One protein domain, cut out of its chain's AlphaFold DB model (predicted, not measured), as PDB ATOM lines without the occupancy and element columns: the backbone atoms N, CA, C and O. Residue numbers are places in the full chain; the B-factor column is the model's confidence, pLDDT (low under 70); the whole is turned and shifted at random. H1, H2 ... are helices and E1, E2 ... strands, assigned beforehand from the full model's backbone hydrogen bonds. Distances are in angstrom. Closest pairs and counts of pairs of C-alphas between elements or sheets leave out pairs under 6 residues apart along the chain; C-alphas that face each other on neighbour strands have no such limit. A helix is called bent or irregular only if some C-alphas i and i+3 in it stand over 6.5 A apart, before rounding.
ATOM      1  N   ILE A  15      46.006  -6.690  10.147       88.38
ATOM      2  CA  ILE A  15      45.949  -5.247  10.365       88.38
ATOM      3  C   ILE A  15      47.228  -4.615   9.810       88.38
ATOM      4  O   ILE A  15      48.342  -5.036  10.142       88.38
ATOM      5  N   LEU A  16      47.066  -3.587   8.977       85.38
ATOM      6  CA  LEU A  16      48.150  -2.685   8.599       85.38
ATOM      7  C   LEU A  16      48.435  -1.752   9.775       85.38
ATOM      8  O   LEU A  16      47.554  -1.025  10.221       85.38
ATOM      9  N   HIS A  17      49.654  -1.811  10.303       83.81
ATOM     10  CA  HIS A  17      50.073  -1.008  11.451       83.81
ATOM     11  C   HIS A  17      50.932   0.202  11.040       83.81
ATOM     12  O   HIS A  17      51.182   1.082  11.858       83.81
ATOM     13  N   SER A  18      51.425   0.241   9.801       84.25
ATOM     14  CA  SER A  18      52.219   1.355   9.278       84.25
ATOM     15  C   SER A  18      51.443   2.085   8.190       84.25
ATOM     16  O   SER A  18      50.945   1.440   7.265       84.25
ATOM     17  N   ASP A  19      51.392   3.412   8.297       82.62
ATOM     18  CA  ASP A  19      50.883   4.308   7.254       82.62
ATOM     19  C   ASP A  19      51.921   4.552   6.144       82.62
ATOM     20  O   ASP A  19      51.598   5.144   5.115       82.62
ATOM     21  N   ASP A  20      53.173   4.117   6.342       85.25
ATOM     22  CA  ASP A  20      54.232   4.267   5.348       85.25
ATOM     23  C   ASP A  20      54.048   3.241   4.214       85.25
ATOM     24  O   ASP A  20      54.200   2.034   4.445       85.25
ATOM     25  N   PRO A  21      53.758   3.681   2.972       81.12
ATOM     26  CA  PRO A  21      53.603   2.771   1.842       81.12
ATOM     27  C   PRO A  21      54.917   2.082   1.440       81.12
ATOM     28  O   PRO A  21      54.869   1.095   0.705       81.12
ATOM     29  N   ALA A  22      56.078   2.587   1.875       86.00
ATOM     30  CA  ALA A  22      57.376   1.995   1.565       86.00
ATOM     31  C   ALA A  22      57.715   0.784   2.454       86.00
ATOM     32  O   ALA A  22      58.448  -0.098   2.009       86.00
ATOM     33  N   ASP A  23      57.169   0.724   3.674       83.56
ATOM     34  CA  ASP A  23      57.357  -0.386   4.617       83.56
ATOM     35  C   ASP A  23      56.038  -0.713   5.345       83.56
ATOM     36  O   ASP A  23      55.813  -0.294   6.492       83.56
ATOM     37  N   PRO A  24      55.114  -1.438   4.681       82.56
ATOM     38  CA  PRO A  24      53.852  -1.819   5.291       82.56
ATOM     39  C   PRO A  24      54.097  -2.867   6.380       82.56
ATOM     40  O   PRO A  24      54.228  -4.065   6.124       82.56
ATOM     41  N   GLN A  25      54.114  -2.423   7.634       89.62
ATOM     42  CA  GLN A  25      54.193  -3.321   8.780       89.62
ATOM     43  C   GLN A  25      52.848  -4.015   8.993       89.62
ATOM     44  O   GLN A  25      51.910  -3.450   9.561       89.62
ATOM     45  N   LEU A  26      52.760  -5.263   8.545       91.12
ATOM     46  CA  LEU A  26      51.586  -6.107   8.739       91.12
ATOM     47  C   LEU A  26      51.647  -6.796  10.105       91.12
ATOM     48  O   LEU A  26      52.691  -7.317  10.508       91.12
ATOM     49  N   ARG A  27      50.522  -6.843  10.817       93.50
ATOM     50  CA  ARG A  27      50.365  -7.615  12.058       93.50
ATOM     51  C   ARG A  27      49.122  -8.489  11.987       93.50
ATOM     52  O   ARG A  27      48.115  -8.109  11.405       93.50
ATOM     53  N   CYS A  28      49.197  -9.666  12.595       94.31
ATOM     54  CA  CYS A  28      48.057 -10.567  12.724       94.31
ATOM     55  C   CYS A  28      47.416 -10.380  14.100       94.31
ATOM     56  O   CYS A  28      48.078 -10.615  15.117       94.31
ATOM     57  N   SER A  29      46.144  -9.978  14.135       93.81
ATOM     58  CA  SER A  29      45.399  -9.788  15.385       93.81
ATOM     59  C   SER A  29      45.179 -11.114  16.117       93.81
ATOM     60  O   SER A  29      45.377 -11.179  17.328       93.81
ATOM     61  N   ALA A  30      44.888 -12.191  15.380       94.38
ATOM     62  CA  ALA A  30      44.646 -13.520  15.944       94.38
ATOM     63  C   ALA A  30      45.865 -14.112  16.662       94.38
ATOM     64  O   ALA A  30      45.738 -14.716  17.723       94.38
ATOM     65  N   CYS A  31      47.065 -13.919  16.110       94.56
ATOM     66  CA  CYS A  31      48.295 -14.424  16.725       94.56
ATOM     67  C   CYS A  31      48.922 -13.447  17.726       94.56
ATOM     68  O   CYS A  31      49.863 -13.832  18.419       94.56
ATOM     69  N   ASN A  32      48.474 -12.185  17.744       90.44
ATOM     70  CA  ASN A  32      49.102 -11.077  18.468       90.44
ATOM     71  C   ASN A  32      50.641 -11.062  18.311       90.44
ATOM     72  O   ASN A  32      51.400 -10.851  19.263       90.44
ATOM     73  N   SER A  33      51.119 -11.389  17.107       82.69
ATOM     74  CA  SER A  33      52.542 -11.552  16.835       82.69
ATOM     75  C   SER A  33      53.203 -10.214  16.514       82.69
ATOM     76  O   SER A  33      52.556  -9.236  16.132       82.69
ATOM     77  N   ARG A  34      54.539 -10.184  16.604       81.44
ATOM     78  CA  ARG A  34      55.341  -9.096  16.028       81.44
ATOM     79  C   ARG A  34      55.082  -8.981  14.517       81.44
ATOM     80  O   ARG A  34      54.497  -9.881  13.911       81.44
ATOM     81  N   THR A  35      55.522  -7.862  13.947       88.50
ATOM     82  CA  THR A  35      55.424  -7.530  12.519       88.50
ATOM     83  C   THR A  35      55.778  -8.725  11.631       88.50
ATOM     84  O   THR A  35      56.809  -9.371  11.833       88.50
ATOM     85  N   LEU A  36      54.904  -9.031  10.675       89.00
ATOM     86  CA  LEU A  36      55.039 -10.143   9.744       89.00
ATOM     87  C   LEU A  36      55.833  -9.686   8.520       89.00
ATOM     88  O   LEU A  36      55.388  -8.789   7.812       89.00
ATOM     89  N   SER A  37      56.972 -10.325   8.251       87.75
ATOM     90  CA  SER A  37      57.718 -10.114   7.003       87.75
ATOM     91  C   SER A  37      56.991 -10.728   5.803       87.75
ATOM     92  O   SER A  37      56.880 -10.099   4.762       87.75
ATOM     93  N   ASP A  38      56.436 -11.933   5.979       90.12
ATOM     94  CA  ASP A  38      55.681 -12.663   4.958       90.12
ATOM     95  C   ASP A  38      54.318 -13.090   5.510       90.12
ATOM     96  O   ASP A  38      54.178 -14.140   6.147       90.12
ATOM     97  N   TYR A  39      53.274 -12.298   5.258       89.00
ATOM     98  CA  TYR A  39      51.942 -12.633   5.769       89.00
ATOM     99  C   TYR A  39      51.412 -13.944   5.159       89.00
ATOM    100  O   TYR A  39      50.834 -14.762   5.866       89.00
ATOM    101  N   GLN A  40      51.663 -14.214   3.872       91.00
ATOM    102  CA  GLN A  40      51.128 -15.407   3.199       91.00
ATOM    103  C   GLN A  40      51.651 -16.724   3.782       91.00
ATOM    104  O   GLN A  40      50.907 -17.706   3.848       91.00
ATOM    105  N   SER A  41      52.920 -16.767   4.194       93.12
ATOM    106  CA  SER A  41      53.496 -17.960   4.820       93.12
ATOM    107  C   SER A  41      52.913 -18.155   6.220       93.12
ATOM    108  O   SER A  41      52.521 -19.273   6.559       93.12
ATOM    109  N   HIS A  42      52.743 -17.062   6.973       93.69
ATOM    110  CA  HIS A  42      52.098 -17.051   8.283       93.69
ATOM    111  C   HIS A  42      50.673 -17.624   8.231       93.69
ATOM    112  O   HIS A  42      50.365 -18.535   9.002       93.69
ATOM    113  N   LEU A  43      49.850 -17.195   7.262       93.31
ATOM    114  CA  LEU A  43      48.469 -17.677   7.078       93.31
ATOM    115  C   LEU A  43      48.366 -19.196   6.881       93.31
ATOM    116  O   LEU A  43      47.369 -19.825   7.241       93.31
ATOM    117  N   ARG A  44      49.387 -19.811   6.277       94.44
ATOM    118  CA  ARG A  44      49.398 -21.254   6.000       94.44
ATOM    119  C   ARG A  44      49.824 -22.086   7.205       94.44
ATOM    120  O   ARG A  44      49.617 -23.298   7.181       94.44
ATOM    121  N   THR A  45      50.405 -21.474   8.237       95.94
ATOM    122  CA  THR A  45      50.879 -22.217   9.407       95.94
ATOM    123  C   THR A  45      49.709 -22.809  10.205       95.94
ATOM    124  O   THR A  45      48.683 -22.148  10.387       95.94
ATOM    125  N   PRO A  46      49.837 -24.048  10.718       95.88
ATOM    126  CA  PRO A  46      48.781 -24.665  11.520       95.88
ATOM    127  C   PRO A  46      48.538 -23.902  12.830       95.88
ATOM    128  O   PRO A  46      47.397 -23.773  13.259       95.88
ATOM    129  N   ALA A  47      49.593 -23.320  13.412       95.06
ATOM    130  CA  ALA A  47      49.497 -22.488  14.609       95.06
ATOM    131  C   ALA A  47      48.602 -21.257  14.391       95.06
ATOM    132  O   ALA A  47      47.764 -20.947  15.235       95.06
ATOM    133  N   HIS A  48      48.729 -20.591  13.237       95.44
ATOM    134  CA  HIS A  48      47.858 -19.473  12.890       95.44
ATOM    135  C   HIS A  48      46.395 -19.915  12.786       95.44
ATOM    136  O   HIS A  48      45.530 -19.310  13.417       95.44
ATOM    137  N   ARG A  49      46.114 -21.011  12.070       95.12
ATOM    138  CA  ARG A  49      44.743 -21.537  11.932       95.12
ATOM    139  C   ARG A  49      44.099 -21.838  13.284       95.12
ATOM    140  O   ARG A  49      42.950 -21.470  13.496       95.12
ATOM    141  N   GLN A  50      44.856 -22.437  14.201       97.06
ATOM    142  CA  GLN A  50      44.386 -22.697  15.559       97.06
ATOM    143  C   GLN A  50      44.102 -21.395  16.322       97.06
ATOM    144  O   GLN A  50      43.062 -21.275  16.957       97.06
ATOM    145  N   SER A  51      44.990 -20.400  16.227       96.25
ATOM    146  CA  SER A  51      44.767 -19.105  16.885       96.25
ATOM    147  C   SER A  51      43.546 -18.360  16.335       96.25
ATOM    148  O   SER A  51      42.792 -17.785  17.112       96.25
ATOM    149  N   VAL A  52      43.307 -18.425  15.019       95.50
ATOM    150  CA  VAL A  52      42.115 -17.849  14.382       95.50
ATOM    151  C   VAL A  52      40.862 -18.563  14.866       95.50
ATOM    152  O   VAL A  52      39.891 -17.903  15.212       95.50
ATOM    153  N   GLN A  53      40.888 -19.893  14.958       96.62
ATOM    154  CA  GLN A  53      39.760 -20.651  15.494       96.62
ATOM    155  C   GLN A  53      39.439 -20.243  16.941       96.62
ATOM    156  O   GLN A  53      38.286 -19.944  17.239       96.62
ATOM    157  N   CYS A  54      40.442 -20.167  17.820       96.19
ATOM    158  CA  CYS A  54      40.231 -19.729  19.203       96.19
ATOM    159  C   CYS A  54      39.708 -18.289  19.293       96.19
ATOM    160  O   CYS A  54      38.911 -17.981  20.177       96.19
ATOM    161  N   LEU A  55      40.150 -17.403  18.395       95.75
ATOM    162  CA  LEU A  55      39.642 -16.036  18.325       95.75
ATOM    163  C   LEU A  55      38.159 -16.018  17.940       95.75
ATOM    164  O   LEU A  55      37.376 -15.385  18.637       95.75
ATOM    165  N   LEU A  56      37.759 -16.766  16.909       95.12
ATOM    166  CA  LEU A  56      36.357 -16.848  16.478       95.12
ATOM    167  C   LEU A  56      35.450 -17.450  17.561       95.12
ATOM    168  O   LEU A  56      34.335 -16.981  17.775       95.12
ATOM    169  N   GLU A  57      35.928 -18.474  18.270       96.94
ATOM    170  CA  GLU A  57      35.201 -19.065  19.401       96.94
ATOM    171  C   GLU A  57      34.998 -18.050  20.534       96.94
ATOM    172  O   GLU A  57      33.922 -17.994  21.134       96.94
ATOM    173  N   ARG A  58      36.007 -17.213  20.800       96.44
ATOM    174  CA  ARG A  58      35.914 -16.134  21.785       96.44
ATOM    175  C   ARG A  58      34.944 -15.040  21.345       96.44
ATOM    176  O   ARG A  58      34.113 -14.638  22.148       96.44
ATOM    177  N   GLU A  59      35.014 -14.597  20.094       95.88
ATOM    178  CA  GLU A  59      34.093 -13.588  19.554       95.88
ATOM    179  C   GLU A  59      32.638 -14.068  19.611       95.88
ATOM    180  O   GLU A  59      31.758 -13.316  20.025       95.88
ATOM    181  N   ALA A  60      32.388 -15.341  19.292       96.69
ATOM    182  CA  ALA A  60      31.063 -15.936  19.423       96.69
ATOM    183  C   ALA A  60      30.579 -15.965  20.886       96.69
ATOM    184  O   ALA A  60      29.409 -15.692  21.158       96.69
ATOM    185  N   ALA A  61      31.463 -16.272  21.840       96.62
ATOM    186  CA  ALA A  61      31.127 -16.239  23.263       96.62
ATOM    187  C   ALA A  61      30.833 -14.809  23.756       96.62
ATOM    188  O   ALA A  61      29.854 -14.596  24.479       96.62
ATOM    189  N   ASP A  62      31.635 -13.834  23.326       96.50
ATOM    190  CA  ASP A  62      31.449 -12.418  23.646       96.50
ATOM    191  C   ASP A  62      30.129 -11.893  23.057       96.50
ATOM    192  O   ASP A  62      29.397 -11.161  23.728       96.50
ATOM    193  N   GLU A  63      29.756 -12.317  21.845       97.25
ATOM    194  CA  GLU A  63      28.474 -11.958  21.239       97.25
ATOM    195  C   GLU A  63      27.288 -12.504  22.045       97.25
ATOM    196  O   GLU A  63      26.347 -11.760  22.327       97.25
ATOM    197  N   VAL A  64      27.341 -13.768  22.483       97.06
ATOM    198  CA  VAL A  64      26.294 -14.366  23.336       97.06
ATOM    199  C   VAL A  64      26.146 -13.595  24.650       97.06
ATOM    200  O   VAL A  64      25.027 -13.304  25.080       97.06
ATOM    201  N   MET A  65      27.261 -13.211  25.275       96.88
ATOM    202  CA  MET A  65      27.250 -12.390  26.486       96.88
ATOM    203  C   MET A  65      26.645 -11.002  26.224       96.88
ATOM    204  O   MET A  65      25.788 -10.549  26.985       96.88
ATOM    205  N   LEU A  66      27.038 -10.330  25.137       96.19
ATOM    206  CA  LEU A  66      26.488  -9.024  24.763       96.19
ATOM    207  C   LEU A  66      24.988  -9.099  24.455       96.19
ATOM    208  O   LEU A  66      24.248  -8.181  24.810       96.19
ATOM    209  N   GLN A  67      24.523 -10.180  23.831       95.81
ATOM    210  CA  GLN A  67      23.098 -10.415  23.597       95.81
ATOM    211  C   GLN A  67      22.332 -10.581  24.917       95.81
ATOM    212  O   GLN A  67      21.263  -9.989  25.068       95.81
ATOM    213  N   ALA A  68      22.891 -11.299  25.896       93.25
ATOM    214  CA  ALA A  68      22.280 -11.433  27.219       93.25
ATOM    215  C   ALA A  68      22.157 -10.080  27.947       93.25
ATOM    216  O   ALA A  68      21.116  -9.799  28.536       93.25
ATOM    217  N   ILE A  69      23.173  -9.213  27.851       93.00
ATOM    218  CA  ILE A  69      23.136  -7.852  28.426       93.00
ATOM    219  C   ILE A  69      22.074  -6.981  27.740       93.00
ATOM    220  O   ILE A  69      21.387  -6.200  28.394       93.00
ATOM    221  N   ARG A  70      21.913  -7.098  26.416       94.12
ATOM    222  CA  ARG A  70      20.866  -6.352  25.696       94.12
ATOM    223  C   ARG A  70      19.468  -6.831  26.082       94.12
ATOM    224  O   ARG A  70      18.582  -6.003  26.260       94.12
ATOM    225  N   ALA A  71      19.284  -8.139  26.269       91.44
ATOM    226  CA  ALA A  71      18.005  -8.703  26.691       91.44
ATOM    227  C   ALA A  71      17.574  -8.201  28.080       91.44
ATOM    228  O   ALA A  71      16.407  -7.877  28.276       91.44
ATOM    229  N   THR A  72      18.506  -8.061  29.031       86.12
ATOM    230  CA  THR A  72      18.174  -7.532  30.366       86.12
ATOM    231  C   THR A  72      17.849  -6.039  30.364       86.12
ATOM    232  O   THR A  72      17.083  -5.593  31.216       86.12
ATOM    233  N   GLN A  73      18.389  -5.258  29.421       83.19
ATOM    234  CA  GLN A  73      18.039  -3.841  29.282       83.19
ATOM    235  C   GLN A  73      16.632  -3.625  28.712       83.19
ATOM    236  O   GLN A  73      15.967  -2.678  29.119       83.19
ATOM    237  N   GLU A  74      16.182  -4.477  27.788       79.44
ATOM    238  CA  GLU A  74      14.860  -4.340  27.156       79.44
ATOM    239  C   GLU A  74      13.717  -4.756  28.101       79.44
ATOM    240  O   GLU A  74      12.656  -4.135  28.085       79.44
TER     241      GLU A  74
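AT A GLANCE: This is residues 15 to 74 of the 305 residues of an uncharacterized protein of Melampsora larici-populina (strain 98AG31 / pathotype 3-4-7) (UniProt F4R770). One long helix, H2, runs out like an arm from a small head of loops that holds the short strand E1 and the short helix H1, and residues 57 to 74 of H2 stick out free. H1 and H2 make a corner at nearly a right angle, and the first printed residues fold back beside E1 through a loop. The printed part has 60 residues, with one named strand and two named helices in the order E1, H1, H2, and its class is mostly helix. E1 pairs with no named strand. The whole is extended, with a radius of gyration of the C-alphas of 16.1 A, and its outline is flat, spanning 50 by 29 by 14 A.

HOW THE PARTS SIT: Residues 15 to 16, a stretch too short to be named, pair antiparallel with residues 26 to 27 of the strand E1, residues 26 to 28. The helix H1, residues 39 to 44, has one pair of C-alphas within 8 A of E1, those of Leu 26 and Tyr 39, 7.2 A apart. The centres of E1 and H1 are 10.4 A apart. H1 and the helix H2, residues 46 to 74, are close but not clearly touching, with 2 pairs of C-alphas within 8 A. Their closest C-alphas are those of His 42 and His 48, 6.7 A apart. The lines of H1 and H2 are about perpendicular, at 88 degrees. E1 and H2 are apart. In H2 every O i to N i+4 pair is within hydrogen-bond range, while in H1 it is 1 of 2, beside 2 of 3 O i to N i+3 pairs.

IN THESE COORDINATES: E1 begins at Leu 26, with its C-alpha at (51.586, -6.107, 8.739), and ends at Cys 28, 6.9 A from first to last C-alpha. H1 runs from Tyr 39, with its C-alpha at (51.942, -12.633, 5.769), to Arg 44, over 9.0 A. H2 runs from Pro 46 to Glu 74, 29 residues over 42.5 A, and its last C-alpha is at (14.860, -4.340, 27.156). Neither helix is bent or irregular.

THE WHOLE: The C-alphas farthest apart are those of Ala 22 and Glu 74, at 50.0 A, and the first and last printed C-alphas, of Ile 15 and Glu 74, are 35.3 A apart. Without residues 57 to 74, which stand free, the body has 42 residues and spans 32 by 18 by 13 A, with a radius of gyration of 10.9 A. The link from E1 to H1, 10 residues, is short, and the link from H1 to H2, 1 residue, is tight. The printed part has no cut. The mean pLDDT of the printed part is 91.5, and no printed residue is under 70.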